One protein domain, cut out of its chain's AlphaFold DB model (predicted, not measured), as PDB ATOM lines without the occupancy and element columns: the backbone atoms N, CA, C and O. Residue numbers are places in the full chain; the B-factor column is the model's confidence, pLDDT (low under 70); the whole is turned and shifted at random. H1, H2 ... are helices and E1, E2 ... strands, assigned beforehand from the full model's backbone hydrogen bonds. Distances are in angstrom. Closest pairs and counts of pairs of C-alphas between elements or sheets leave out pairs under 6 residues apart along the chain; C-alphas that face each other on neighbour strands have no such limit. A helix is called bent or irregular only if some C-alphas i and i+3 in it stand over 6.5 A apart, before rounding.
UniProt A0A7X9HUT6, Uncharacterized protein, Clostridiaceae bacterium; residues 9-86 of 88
ATOM      1  N   GLU A   9     -10.035  29.557  34.666       94.56
ATOM      2  CA  GLU A   9      -8.887  30.173  35.337       94.56
ATOM      3  C   GLU A   9      -9.226  30.574  36.772       94.56
ATOM      4  O   GLU A   9      -8.454  30.304  37.693       94.56
ATOM      5  N   LEU A  10     -10.397  31.185  36.970       93.25
ATOM      6  CA  LEU A  10     -10.841  31.628  38.285       93.25
ATOM      7  C   LEU A  10     -11.215  30.439  39.173       93.25
ATOM      8  O   LEU A  10     -10.885  30.423  40.356       93.25
ATOM      9  N   GLN A  11     -11.868  29.427  38.606       94.19
ATOM     10  CA  GLN A  11     -12.170  28.180  39.296       94.19
ATOM     11  C   GLN A  11     -10.879  27.510  39.779       94.19
ATOM     12  O   GLN A  11     -10.769  27.178  40.958       94.19
ATOM     13  N   LYS A  12      -9.882  27.376  38.898       95.12
ATOM     14  CA  LYS A  12      -8.572  26.806  39.227       95.12
ATOM     15  C   LYS A  12      -7.876  27.582  40.341       95.12
ATOM     16  O   LYS A  12      -7.404  26.969  41.291       95.12
ATOM     17  N   GLU A  13      -7.841  28.911  40.251       94.56
ATOM     18  CA  GLU A  13      -7.224  29.759  41.275       94.56
ATOM     19  C   GLU A  13      -7.891  29.586  42.646       94.56
ATOM     20  O   GLU A  13      -7.203  29.468  43.661       94.56
ATOM     21  N   ILE A  14      -9.225  29.578  42.692       92.94
ATOM     22  CA  ILE A  14      -9.972  29.466  43.947       92.94
ATOM     23  C   ILE A  14      -9.784  28.079  44.565       92.94
ATOM     24  O   ILE A  14      -9.513  27.984  45.761       92.94
ATOM     25  N   LEU A  15      -9.915  27.013  43.772       92.75
ATOM     26  CA  LEU A  15      -9.791  25.636  44.254       92.75
ATOM     27  C   LEU A  15      -8.387  25.340  44.799       92.75
ATOM     28  O   LEU A  15      -8.269  24.781  45.894       92.75
ATOM     29  N   ASP A  16      -7.346  25.793  44.100       93.75
ATOM     30  CA  ASP A  16      -5.955  25.673  44.545       93.75
ATOM     31  C   ASP A  16      -5.723  26.453  45.846       93.75
ATOM     32  O   ASP A  16      -5.329  25.889  46.866       93.75
ATOM     33  N   LYS A  17      -6.068  27.748  45.876       90.94
ATOM     34  CA  LYS A  17      -5.792  28.602  47.042       90.94
ATOM     35  C   LYS A  17      -6.608  28.251  48.283       90.94
ATOM     36  O   LYS A  17      -6.126  28.461  49.393       90.94
ATOM     37  N   MET A  18      -7.854  27.805  48.120       89.38
ATOM     38  CA  MET A  18      -8.736  27.526  49.258       89.38
ATOM     39  C   MET A  18      -8.575  26.112  49.801       89.38
ATOM     40  O   MET A  18      -8.737  25.915  51.006       89.38
ATOM     41  N   PHE A  19      -8.309  25.135  48.934       90.06
ATOM     42  CA  PHE A  19      -8.376  23.722  49.306       90.06
ATOM     43  C   PHE A  19      -7.157  22.902  48.885       90.06
ATOM     44  O   PHE A  19      -7.120  21.726  49.226       90.06
ATOM     45  N   GLY A  20      -6.198  23.479  48.151       91.81
ATOM     46  CA  GLY A  20      -5.080  22.738  47.560       91.81
ATOM     47  C   GLY A  20      -5.502  21.822  46.410       91.81
ATOM     48  O   GLY A  20      -4.792  20.873  46.095       91.81
ATOM     49  N   PHE A  21      -6.678  22.055  45.821       94.50
ATOM     50  CA  PHE A  21      -7.241  21.192  44.784       94.50
ATOM     51  C   PHE A  21      -6.704  21.568  43.406       94.50
ATOM     52  O   PHE A  21      -6.575  22.747  43.072       94.50
ATOM     53  N   ALA A  22      -6.481  20.564  42.563       94.94
ATOM     54  CA  ALA A  22      -6.066  20.752  41.182       94.94
ATOM     55  C   ALA A  22      -7.254  20.592  40.224       94.94
ATOM     56  O   ALA A  22      -7.977  19.603  40.277       94.94
ATOM     57  N   LEU A  23      -7.429  21.550  39.310       94.44
ATOM     58  CA  LEU A  23      -8.329  21.422  38.161       94.44
ATOM     59  C   LEU A  23      -7.498  21.063  36.923       94.44
ATOM     60  O   LEU A  23      -6.643  21.855  36.502       94.44
ATOM     61  N   VAL A  24      -7.726  19.872  36.375       92.75
ATOM     62  CA  VAL A  24      -6.953  19.284  35.272       92.75
ATOM     63  C   VAL A  24      -7.845  19.129  34.046       92.75
ATOM     64  O   VAL A  24      -8.991  18.712  34.162       92.75
ATOM     65  N   ASP A  25      -7.314  19.496  32.882       91.88
ATOM     66  CA  ASP A  25      -7.945  19.257  31.583       91.88
ATOM     67  C   ASP A  25      -7.566  17.851  31.098       91.88
ATOM     68  O   ASP A  25      -6.386  17.577  30.871       91.88
ATOM     69  N   GLU A  26      -8.550  16.967  30.967       90.50
ATOM     70  CA  GLU A  26      -8.391  15.587  30.485       90.50
ATOM     71  C   GLU A  26      -9.096  15.360  29.143       90.50
ATOM     72  O   GLU A  26      -9.489  14.246  28.794       90.50
ATOM     73  N   SER A  27      -9.276  16.426  28.367       89.38
ATOM     74  CA  SER A  27      -9.923  16.348  27.060       89.38
ATOM     75  C   SER A  27      -9.096  15.508  26.077       89.38
ATOM     76  O   SER A  27      -7.985  15.889  25.708       89.38
ATOM     77  N   ASP A  28      -9.651  14.400  25.576       85.31
ATOM     78  CA  ASP A  28      -8.990  13.536  24.581       85.31
ATOM     79  C   ASP A  28      -9.428  13.875  23.143       85.31
ATOM     80  O   ASP A  28     -10.107  13.112  22.454       85.31
ATOM     81  N   GLY A  29      -9.106  15.099  22.702       78.00
ATOM     82  CA  GLY A  29      -9.376  15.569  21.333       78.00
ATOM     83  C   GLY A  29     -10.856  15.799  20.985       78.00
ATOM     84  O   GLY A  29     -11.181  15.968  19.807       78.00
ATOM     85  N   GLY A  30     -11.737  15.803  21.990       78.69
ATOM     86  CA  GLY A  30     -13.181  16.026  21.875       78.69
ATOM     87  C   GLY A  30     -13.673  17.229  22.684       78.69
ATOM     88  O   GLY A  30     -13.026  18.273  22.714       78.69
ATOM     89  N   GLU A  31     -14.842  17.083  23.313       81.94
ATOM     90  CA  GLU A  31     -15.421  18.108  24.194       81.94
ATOM     91  C   GLU A  31     -14.545  18.352  25.438       81.94
ATOM     92  O   GLU A  31     -13.916  17.404  25.923       81.94
ATOM     93  N   PRO A  32     -14.528  19.585  25.985       83.12
ATOM     94  CA  PRO A  32     -13.752  19.906  27.174       83.12
ATOM     95  C   PRO A  32     -14.180  19.046  28.367       83.12
ATOM     96  O   PRO A  32     -15.349  19.059  28.762       83.12
ATOM     97  N   HIS A  33     -13.232  18.335  28.971       87.12
ATOM     98  CA  HIS A  33     -13.449  17.555  30.183       87.12
ATOM     99  C   HIS A  33     -12.465  17.988  31.268       87.12
ATOM    100  O   HIS A  33     -11.264  17.761  31.154       87.12
ATOM    101  N   TYR A  34     -12.985  18.615  32.325       89.38
ATOM    102  CA  TYR A  34     -12.188  19.048  33.469       89.38
ATOM    103  C   TYR A  34     -12.481  18.185  34.690       89.38
ATOM    104  O   TYR A  34     -13.636  18.046  35.100       89.38
ATOM    105  N   VAL A  35     -11.420  17.667  35.301       90.75
ATOM    106  CA  VAL A  35     -11.477  16.827  36.497       90.75
ATOM    107  C   VAL A  35     -10.864  17.587  37.669       90.75
ATOM    108  O   VAL A  35      -9.827  18.244  37.540       90.75
ATOM    109  N   VAL A  36     -11.533  17.530  38.823       92.94
ATOM    110  CA  VAL A  36     -11.024  18.097  40.075       92.94
ATOM    111  C   VAL A  36     -10.345  16.986  40.859       92.94
ATOM    112  O   VAL A  36     -10.986  15.988  41.182       92.94
ATOM    113  N   TYR A  37      -9.084  17.192  41.211       92.50
ATOM    114  CA  TYR A  37      -8.312  16.332  42.096       92.50
ATOM    115  C   TYR A  37      -8.113  17.022  43.446       92.50
ATOM    116  O   TYR A  37      -7.836  18.223  43.500       92.50
ATOM    117  N   ASP A  38      -8.289  16.274  44.530       90.75
ATOM    118  CA  ASP A  38      -8.053  16.762  45.885       90.75
ATOM    119  C   ASP A  38      -6.555  16.873  46.221       90.75
ATOM    120  O   ASP A  38      -5.682  16.573  45.405       90.75
ATOM    121  N   GLU A  39      -6.257  17.338  47.436       88.19
ATOM    122  CA  GLU A  39      -4.886  17.537  47.930       88.19
ATOM    123  C   GLU A  39      -4.065  16.234  48.024       88.19
ATOM    124  O   GLU A  39      -2.834  16.278  47.993       88.19
ATOM    125  N   ASP A  40      -4.737  15.080  48.071       89.81
ATOM    126  CA  ASP A  40      -4.124  13.752  48.093       89.81
ATOM    127  C   ASP A  40      -3.982  13.147  46.679       89.81
ATOM    128  O   ASP A  40      -3.445  12.047  46.517       89.81
ATOM    129  N   GLY A  41      -4.435  13.861  45.642       87.94
ATOM    130  CA  GLY A  41      -4.405  13.421  44.248       87.94
ATOM    131  C   GLY A  41      -5.543  12.473  43.865       87.94
ATOM    132  O   GLY A  41      -5.466  11.837  42.814       87.94
ATOM    133  N   ASN A  42      -6.593  12.363  44.681       89.50
ATOM    134  CA  ASN A  42      -7.776  11.575  44.348       89.50
ATOM    135  C   ASN A  42      -8.793  12.426  43.594       89.50
ATOM    136  O   ASN A  42      -8.970  13.612  43.870       89.50
ATOM    137  N   GLU A  43      -9.507  11.812  42.655       89.62
ATOM    138  CA  GLU A  43     -10.595  12.488  41.959       89.62
ATOM    139  C   GLU A  43     -11.703  12.873  42.949       89.62
ATOM    140  O   GLU A  43     -12.334  12.024  43.589       89.62
ATOM    141  N   PHE A  44     -11.983  14.171  43.046       83.81
ATOM    142  CA  PHE A  44     -12.948  14.717  43.988       83.81
ATOM    143  C   PHE A  44     -14.363  14.191  43.716       83.81
ATOM    144  O   PHE A  44     -15.083  13.867  44.654       83.81
ATOM    145  N   TYR A  45     -14.768  14.016  42.457       74.12
ATOM    146  CA  TYR A  45     -16.081  13.449  42.117       74.12
ATOM    147  C   TYR A  45     -16.163  11.917  42.251       74.12
ATOM    148  O   TYR A  45     -17.223  11.340  42.015       74.12
ATOM    149  N   GLY A  46     -15.106  11.248  42.724       61.09
ATOM    150  CA  GLY A  46     -15.082   9.795  42.913       61.09
ATOM    151  C   GLY A  46     -15.972   9.264  44.050       61.09
ATOM    152  O   GLY A  46     -16.137   8.051  44.176       61.09
ATOM    153  N   SER A  47     -16.561  10.133  44.887       60.75
ATOM    154  CA  SER A  47     -17.423   9.731  46.009       60.75
ATOM    155  C   SER A  47     -18.827  10.345  45.942       60.75
ATOM    156  O   SER A  47     -19.002  11.521  45.620       60.75
ATOM    157  N   ASN A  48     -19.845   9.573  46.349       65.56
ATOM    158  CA  ASN A  48     -21.231  10.059  46.455       65.56
ATOM    159  C   ASN A  48     -21.373  11.275  47.389       65.56
ATOM    160  O   ASN A  48     -22.326  12.043  47.253       65.56
ATOM    161  N   GLU A  49     -20.452  11.457  48.344       64.69
ATOM    162  CA  GLU A  49     -20.452  12.620  49.234       64.69
ATOM    163  C   GLU A  49     -20.115  13.923  48.512       64.69
ATOM    164  O   GLU A  49     -20.537  14.980  48.973       64.69
ATOM    165  N   ASN A  50     -19.390  13.863  47.396       72.81
ATOM    166  CA  ASN A  50     -18.881  15.039  46.696       72.81
ATOM    167  C   ASN A  50     -19.791  15.469  45.538       72.81
ATOM    168  O   ASN A  50     -19.839  16.653  45.210       72.81
ATOM    169  N   CYS A  51     -20.635  14.562  45.028       76.94
ATOM    170  CA  CYS A  51     -21.675  14.852  44.029       76.94
ATOM    171  C   CYS A  51     -22.718  15.894  44.481       76.94
ATOM    172  O   CYS A  51     -23.499  16.381  43.666       76.94
ATOM    173  N   LYS A  52     -22.770  16.238  45.777       83.75
ATOM    174  CA  LYS A  52     -23.670  17.278  46.308       83.75
ATOM    175  C   LYS A  52     -23.170  18.708  46.059       83.75
ATOM    176  O   LYS A  52     -23.929  19.653  46.290       83.75
ATOM    177  N   TYR A  53     -21.920  18.879  45.622       88.62
ATOM    178  CA  TYR A  53     -21.304  20.181  45.374       88.62
ATOM    179  C   TYR A  53     -20.994  20.372  43.900       88.62
ATOM    180  O   TYR A  53     -20.384  19.519  43.271       88.62
ATOM    181  N   ASP A  54     -21.367  21.536  43.382       90.00
ATOM    182  CA  ASP A  54     -21.001  21.959  42.037       90.00
ATOM    183  C   ASP A  54     -19.851  22.970  42.109       90.00
ATOM    184  O   ASP A  54     -20.066  24.179  42.253       90.00
ATOM    185  N   LEU A  55     -18.619  22.466  42.047       90.88
ATOM    186  CA  LEU A  55     -17.412  23.291  42.152       90.88
ATOM    187  C   LEU A  55     -17.145  24.161  40.913       90.88
ATOM    188  O   LEU A  55     -16.181  24.924  40.931       90.88
ATOM    189  N   SER A  56     -17.977  24.088  39.868       90.81
ATOM    190  CA  SER A  56     -17.928  25.032  38.740       90.81
ATOM    191  C   SER A  56     -18.519  26.404  39.092       90.81
ATOM    192  O   SER A  56     -18.283  27.394  38.401       90.81
ATOM    193  N   THR A  57     -19.250  26.495  40.208       91.38
ATOM    194  CA  THR A  57     -19.894  27.730  40.665       91.38
ATOM    195  C   THR A  57     -19.331  28.197  41.999       91.38
ATOM    196  O   THR A  57     -19.047  27.407  42.906       91.38
ATOM    197  N   ILE A  58     -19.279  29.517  42.196       87.62
ATOM    198  CA  ILE A  58     -18.882  30.091  43.491       87.62
ATOM    199  C   ILE A  58     -19.805  29.631  44.632       87.62
ATOM    200  O   ILE A  58     -19.362  29.413  45.757       87.62
ATOM    201  N   GLY A  59     -21.097  29.432  44.348       87.44
ATOM    202  CA  GLY A  59     -22.062  28.964  45.338       87.44
ATOM    203  C   GLY A  59     -21.879  27.499  45.732       87.44
ATOM    204  O   GLY A  59     -22.219  27.135  46.858       87.44
ATOM    205  N   GLY A  60     -21.377  26.636  44.846       90.25
ATOM    206  CA  GLY A  60     -20.999  25.271  45.215       90.25
ATOM    207  C   GLY A  60     -19.703  25.232  46.021       90.25
ATOM    208  O   GLY A  60     -19.666  24.565  47.052       90.25
ATOM    209  N   ILE A  61     -18.707  26.038  45.642       89.81
ATOM    210  CA  ILE A  61     -17.450  26.212  46.393       89.81
ATOM    211  C   ILE A  61     -17.714  26.675  47.834       89.81
ATOM    212  O   ILE A  61     -17.205  26.072  48.779       89.81
ATOM    213  N   ILE A  62     -18.542  27.707  48.028       89.69
ATOM    214  CA  ILE A  62     -18.878  28.218  49.368       89.69
ATOM    215  C   ILE A  62     -19.565  27.139  50.215       89.69
ATOM    216  O   ILE A  62     -19.231  26.975  51.385       89.69
ATOM    217  N   ARG A  63     -20.493  26.374  49.629       89.75
ATOM    218  CA  ARG A  63     -21.190  25.288  50.340       89.75
ATOM    219  C   ARG A  63     -20.257  24.148  50.728       89.75
ATOM    220  O   ARG A  63     -20.392  23.599  51.817       89.75
ATOM    221  N   TYR A  64     -19.307  23.809  49.860       90.62
ATOM    222  CA  TYR A  64     -18.277  22.835  50.195       90.62
ATOM    223  C   TYR A  64     -17.420  23.320  51.374       90.62
ATOM    224  O   TYR A  64     -17.214  22.574  52.331       90.62
ATOM    225  N   ALA A  65     -16.990  24.586  51.351       88.75
ATOM    226  CA  ALA A  65     -16.230  25.189  52.447       88.75
ATOM    227  C   ALA A  65     -17.011  25.190  53.772       88.75
ATOM    228  O   ALA A  65     -16.444  24.881  54.818       88.75
ATOM    229  N   GLU A  66     -18.308  25.502  53.730       89.00
ATOM    230  CA  GLU A  66     -19.197  25.481  54.895       89.00
ATOM    231  C   GLU A  66     -19.281  24.080  55.524       89.00
ATOM    232  O   GLU A  66     -19.072  23.936  56.730       89.00
ATOM    233  N   ASP A  67     -19.508  23.034  54.721       89.69
ATOM    234  CA  ASP A  67     -19.572  21.647  55.209       89.69
ATOM    235  C   ASP A  67     -18.222  21.164  55.754       89.69
ATOM    236  O   ASP A  67     -18.182  20.542  56.817       89.69
ATOM    237  N   ARG A  68     -17.102  21.492  55.085       85.38
ATOM    238  CA  ARG A  68     -15.741  21.225  55.599       85.38
ATOM    239  C   ARG A  68     -15.543  21.894  56.957       85.38
ATOM    240  O   ARG A  68     -15.106  21.232  57.898       85.38
ATOM    241  N   GLY A  69     -15.913  23.168  57.079       85.62
ATOM    242  CA  GLY A  69     -15.832  23.916  58.332       85.62
ATOM    243  C   GLY A  69     -16.667  23.283  59.446       85.62
ATOM    244  O   GLY A  69     -16.170  23.091  60.557       85.62
ATOM    245  N   TYR A  70     -17.903  22.880  59.145       85.81
ATOM    246  CA  TYR A  70     -18.783  22.204  60.099       85.81
ATOM    247  C   TYR A  70     -18.214  20.850  60.552       85.81
ATOM    248  O   TYR A  70     -18.132  20.582  61.754       85.81
ATOM    249  N   LYS A  71     -17.751  20.013  59.610       85.31
ATOM    250  CA  LYS A  71     -17.119  18.714  59.899       85.31
ATOM    251  C   LYS A  71     -15.847  18.874  60.742       85.31
ATOM    252  O   LYS A  71     -15.672  18.142  61.714       85.31
ATOM    253  N   MET A  72     -14.986  19.846  60.424       82.94
ATOM    254  CA  MET A  72     -13.775  20.138  61.206       82.94
ATOM    255  C   MET A  72     -14.104  20.633  62.618       82.94
ATOM    256  O   MET A  72     -13.485  20.185  63.582       82.94
ATOM    257  N   GLY A  73     -15.100  21.512  62.761       83.12
ATOM    258  CA  GLY A  73     -15.565  21.973  64.070       83.12
ATOM    259  C   GLY A  73     -16.095  20.822  64.929       83.12
ATOM    260  O   GLY A  73     -15.750  20.706  66.106       83.12
ATOM    261  N   TYR A  74     -16.871  19.920  64.325       82.31
ATOM    262  CA  TYR A  74     -17.365  18.723  64.997       82.31
ATOM    263  C   TYR A  74     -16.223  17.796  65.438       82.31
ATOM    264  O   TYR A  74     -16.196  17.368  66.592       82.31
ATOM    265  N   LEU A  75     -15.243  17.547  64.562       82.50
ATOM    266  CA  LEU A  75     -14.060  16.745  64.882       82.50
ATOM    267  C   LEU A  75     -13.261  17.349  66.046       82.50
ATOM    268  O   LEU A  75     -12.914  16.630  66.982       82.50
ATOM    269  N   SER A  76     -13.023  18.664  66.032       83.88
ATOM    270  CA  SER A  76     -12.328  19.362  67.123       83.88
ATOM    271  C   SER A  76     -13.050  19.169  68.457       83.88
ATOM    272  O   SER A  76     -12.431  18.791  69.448       83.88
ATOM    273  N   CYS A  77     -14.375  19.339  68.469       80.12
ATOM    274  CA  CYS A  77     -15.193  19.125  69.663       80.12
ATOM    275  C   CYS A  77     -15.096  17.675  70.172       80.12
ATOM    276  O   CYS A  77     -14.937  17.436  71.371       80.12
ATOM    277  N   GLN A  78     -15.134  16.688  69.272       82.06
ATOM    278  CA  GLN A  78     -14.956  15.280  69.636       82.06
ATOM    279  C   GLN A  78     -13.582  15.000  70.250       82.06
ATOM    280  O   GLN A  78     -13.496  14.270  71.238       82.06
ATOM    281  N   MET A  79     -12.517  15.578  69.690       85.75
ATOM    282  CA  MET A  79     -11.163  15.437  70.227       85.75
ATOM    283  C   MET A  79     -11.037  16.068  71.617       85.75
ATOM    284  O   MET A  79     -10.480  15.440  72.519       85.75
ATOM    285  N   ASP A  80     -11.610  17.255  71.822       89.12
ATOM    286  CA  ASP A  80     -11.617  17.919  73.127       89.12
ATOM    287  C   ASP A  80     -12.379  17.095  74.173       89.12
ATOM    288  O   ASP A  80     -11.875  16.875  75.277       89.12
ATOM    289  N   MET A  81     -13.548  16.546  73.821       81.75
ATOM    290  CA  MET A  81     -14.299  15.649  74.706       81.75
ATOM    291  C   MET A  81     -13.505  14.385  75.052       81.75
ATOM    292  O   MET A  81     -13.437  14.009  76.223       81.75
ATOM    293  N   ARG A  82     -12.863  13.743  74.069       87.12
ATOM    294  CA  ARG A  82     -12.009  12.563  74.299       87.12
ATOM    295  C   ARG A  82     -10.869  12.875  75.261       87.12
ATOM    296  O   ARG A  82     -10.645  12.117  76.202       87.12
ATOM    297  N   LYS A  83     -10.221  14.029  75.093       88.50
ATOM    298  CA  LYS A  83      -9.151  14.501  75.978       88.50
ATOM    299  C   LYS A  83      -9.639  14.712  77.412       88.50
ATOM    300  O   LYS A  83      -8.978  14.250  78.340       88.50
ATOM    301  N   VAL A  84     -10.789  15.363  77.603       88.12
ATOM    302  CA  VAL A  84     -11.402  15.567  78.933       88.12
ATOM    303  C   VAL A  84     -11.748  14.234  79.599       88.12
ATOM    304  O   VAL A  84     -11.563  14.079  80.803       88.12
ATOM    305  N   LEU A  85     -12.210  13.259  78.817       85.06
ATOM    306  CA  LEU A  85     -12.569  11.924  79.297       85.06
ATOM    307  C   LEU A  85     -11.360  10.985  79.473       85.06
ATOM    308  O   LEU A  85     -11.543   9.848  79.904       85.06
ATOM    309  N   GLY A  86     -10.138  11.427  79.152       85.06
ATOM    310  CA  GLY A  86      -8.922  10.611  79.245       85.06
ATOM    311  C   GLY A  86      -8.837   9.487  78.207       85.06
ATOM    312  O   GLY A  86      -8.123   8.511  78.416       85.06
TER     313      GLY A  86
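AT A GLANCE: This is residues 9 to 86 of the 88 residues of an uncharacterized protein of Clostridiaceae bacterium (UniProt A0A7X9HUT6). A small body sends out one long helix as an arm: residues 66 to 86, of which 66 to 84 belong to H2, stick out free of it. In the body, the short helix H1 packs on strand E1 of a hairpin of two short strands, E1 and E2, and a long loop, residues 38 to 57, leads from the hairpin to the beginning of H2, which runs nearly parallel to H1. The printed part has 78 residues, with two named helices and two named strands in the order H1, E1, E2, H2; the sheet has the order E1, E2 and is antiparallel, and the class is mostly helix. The whole is loose, with a radius of gyration of the C-alphas of 15.8 A, and it spans 58 by 22 by 21 A, with the arm making the length.

HOW THE PARTS SIT: H1, residues 9 to 19, and E1, residues 22 to 25, have 6 pairs of C-alphas within 8 A, the closest those of Lys 12 and Leu 23 at 5.5 A. E1 and E2, residues 34 to 37, form a hairpin of antiparallel neighbours, with 152 degrees between their directions. The C-alphas of Asp 25 and Tyr 34 face each other at 4.6 A. Across the pair, N 22 and O 37 are within hydrogen-bond range at 2.9 A, and so are N 37 and O 22 at 2.8 A. H1 and E2 are apart. H2, residues 58 to 84, is close to H1 but not clearly touching it, with the closest C-alphas, those of Leu 15 and Ile 61, 8.0 A apart. The two helices run the same way at a shallow tilt of 5 degrees. E1 and H2 are apart. In H1 and H2 every O i to N i+4 pair is within hydrogen-bond range.

IN THESE COORDINATES: H1 begins at C-alpha 9, at (-8.887, 30.173, 35.337), and is 15.4 A long from first to last C-alpha. E1, from Ala 22 to Asp 25, and E2, from Tyr 34 to Tyr 37, have four residues each. H2 begins at C-alpha 58, at (-18.882, 30.091, 43.491), and ends 39.0 A away at C-alpha 84, at (-11.402, 15.567, 78.933). Neither helix is bent.

THE WHOLE: The two C-alphas farthest apart are those of Gly 29 and Leu 85, at 58.2 A. Without the stretch that stands free, the body has 57 residues and spans 33 by 25 by 21 A. The printed part has no cut. The link from H1 to E1 is tight, that from E1 to E2 is short, and that from E2 to H2, with 20 residues, is long. The mean pLDDT of the printed part is 86.6, and residues 46 to 49, in the long link, are under 70.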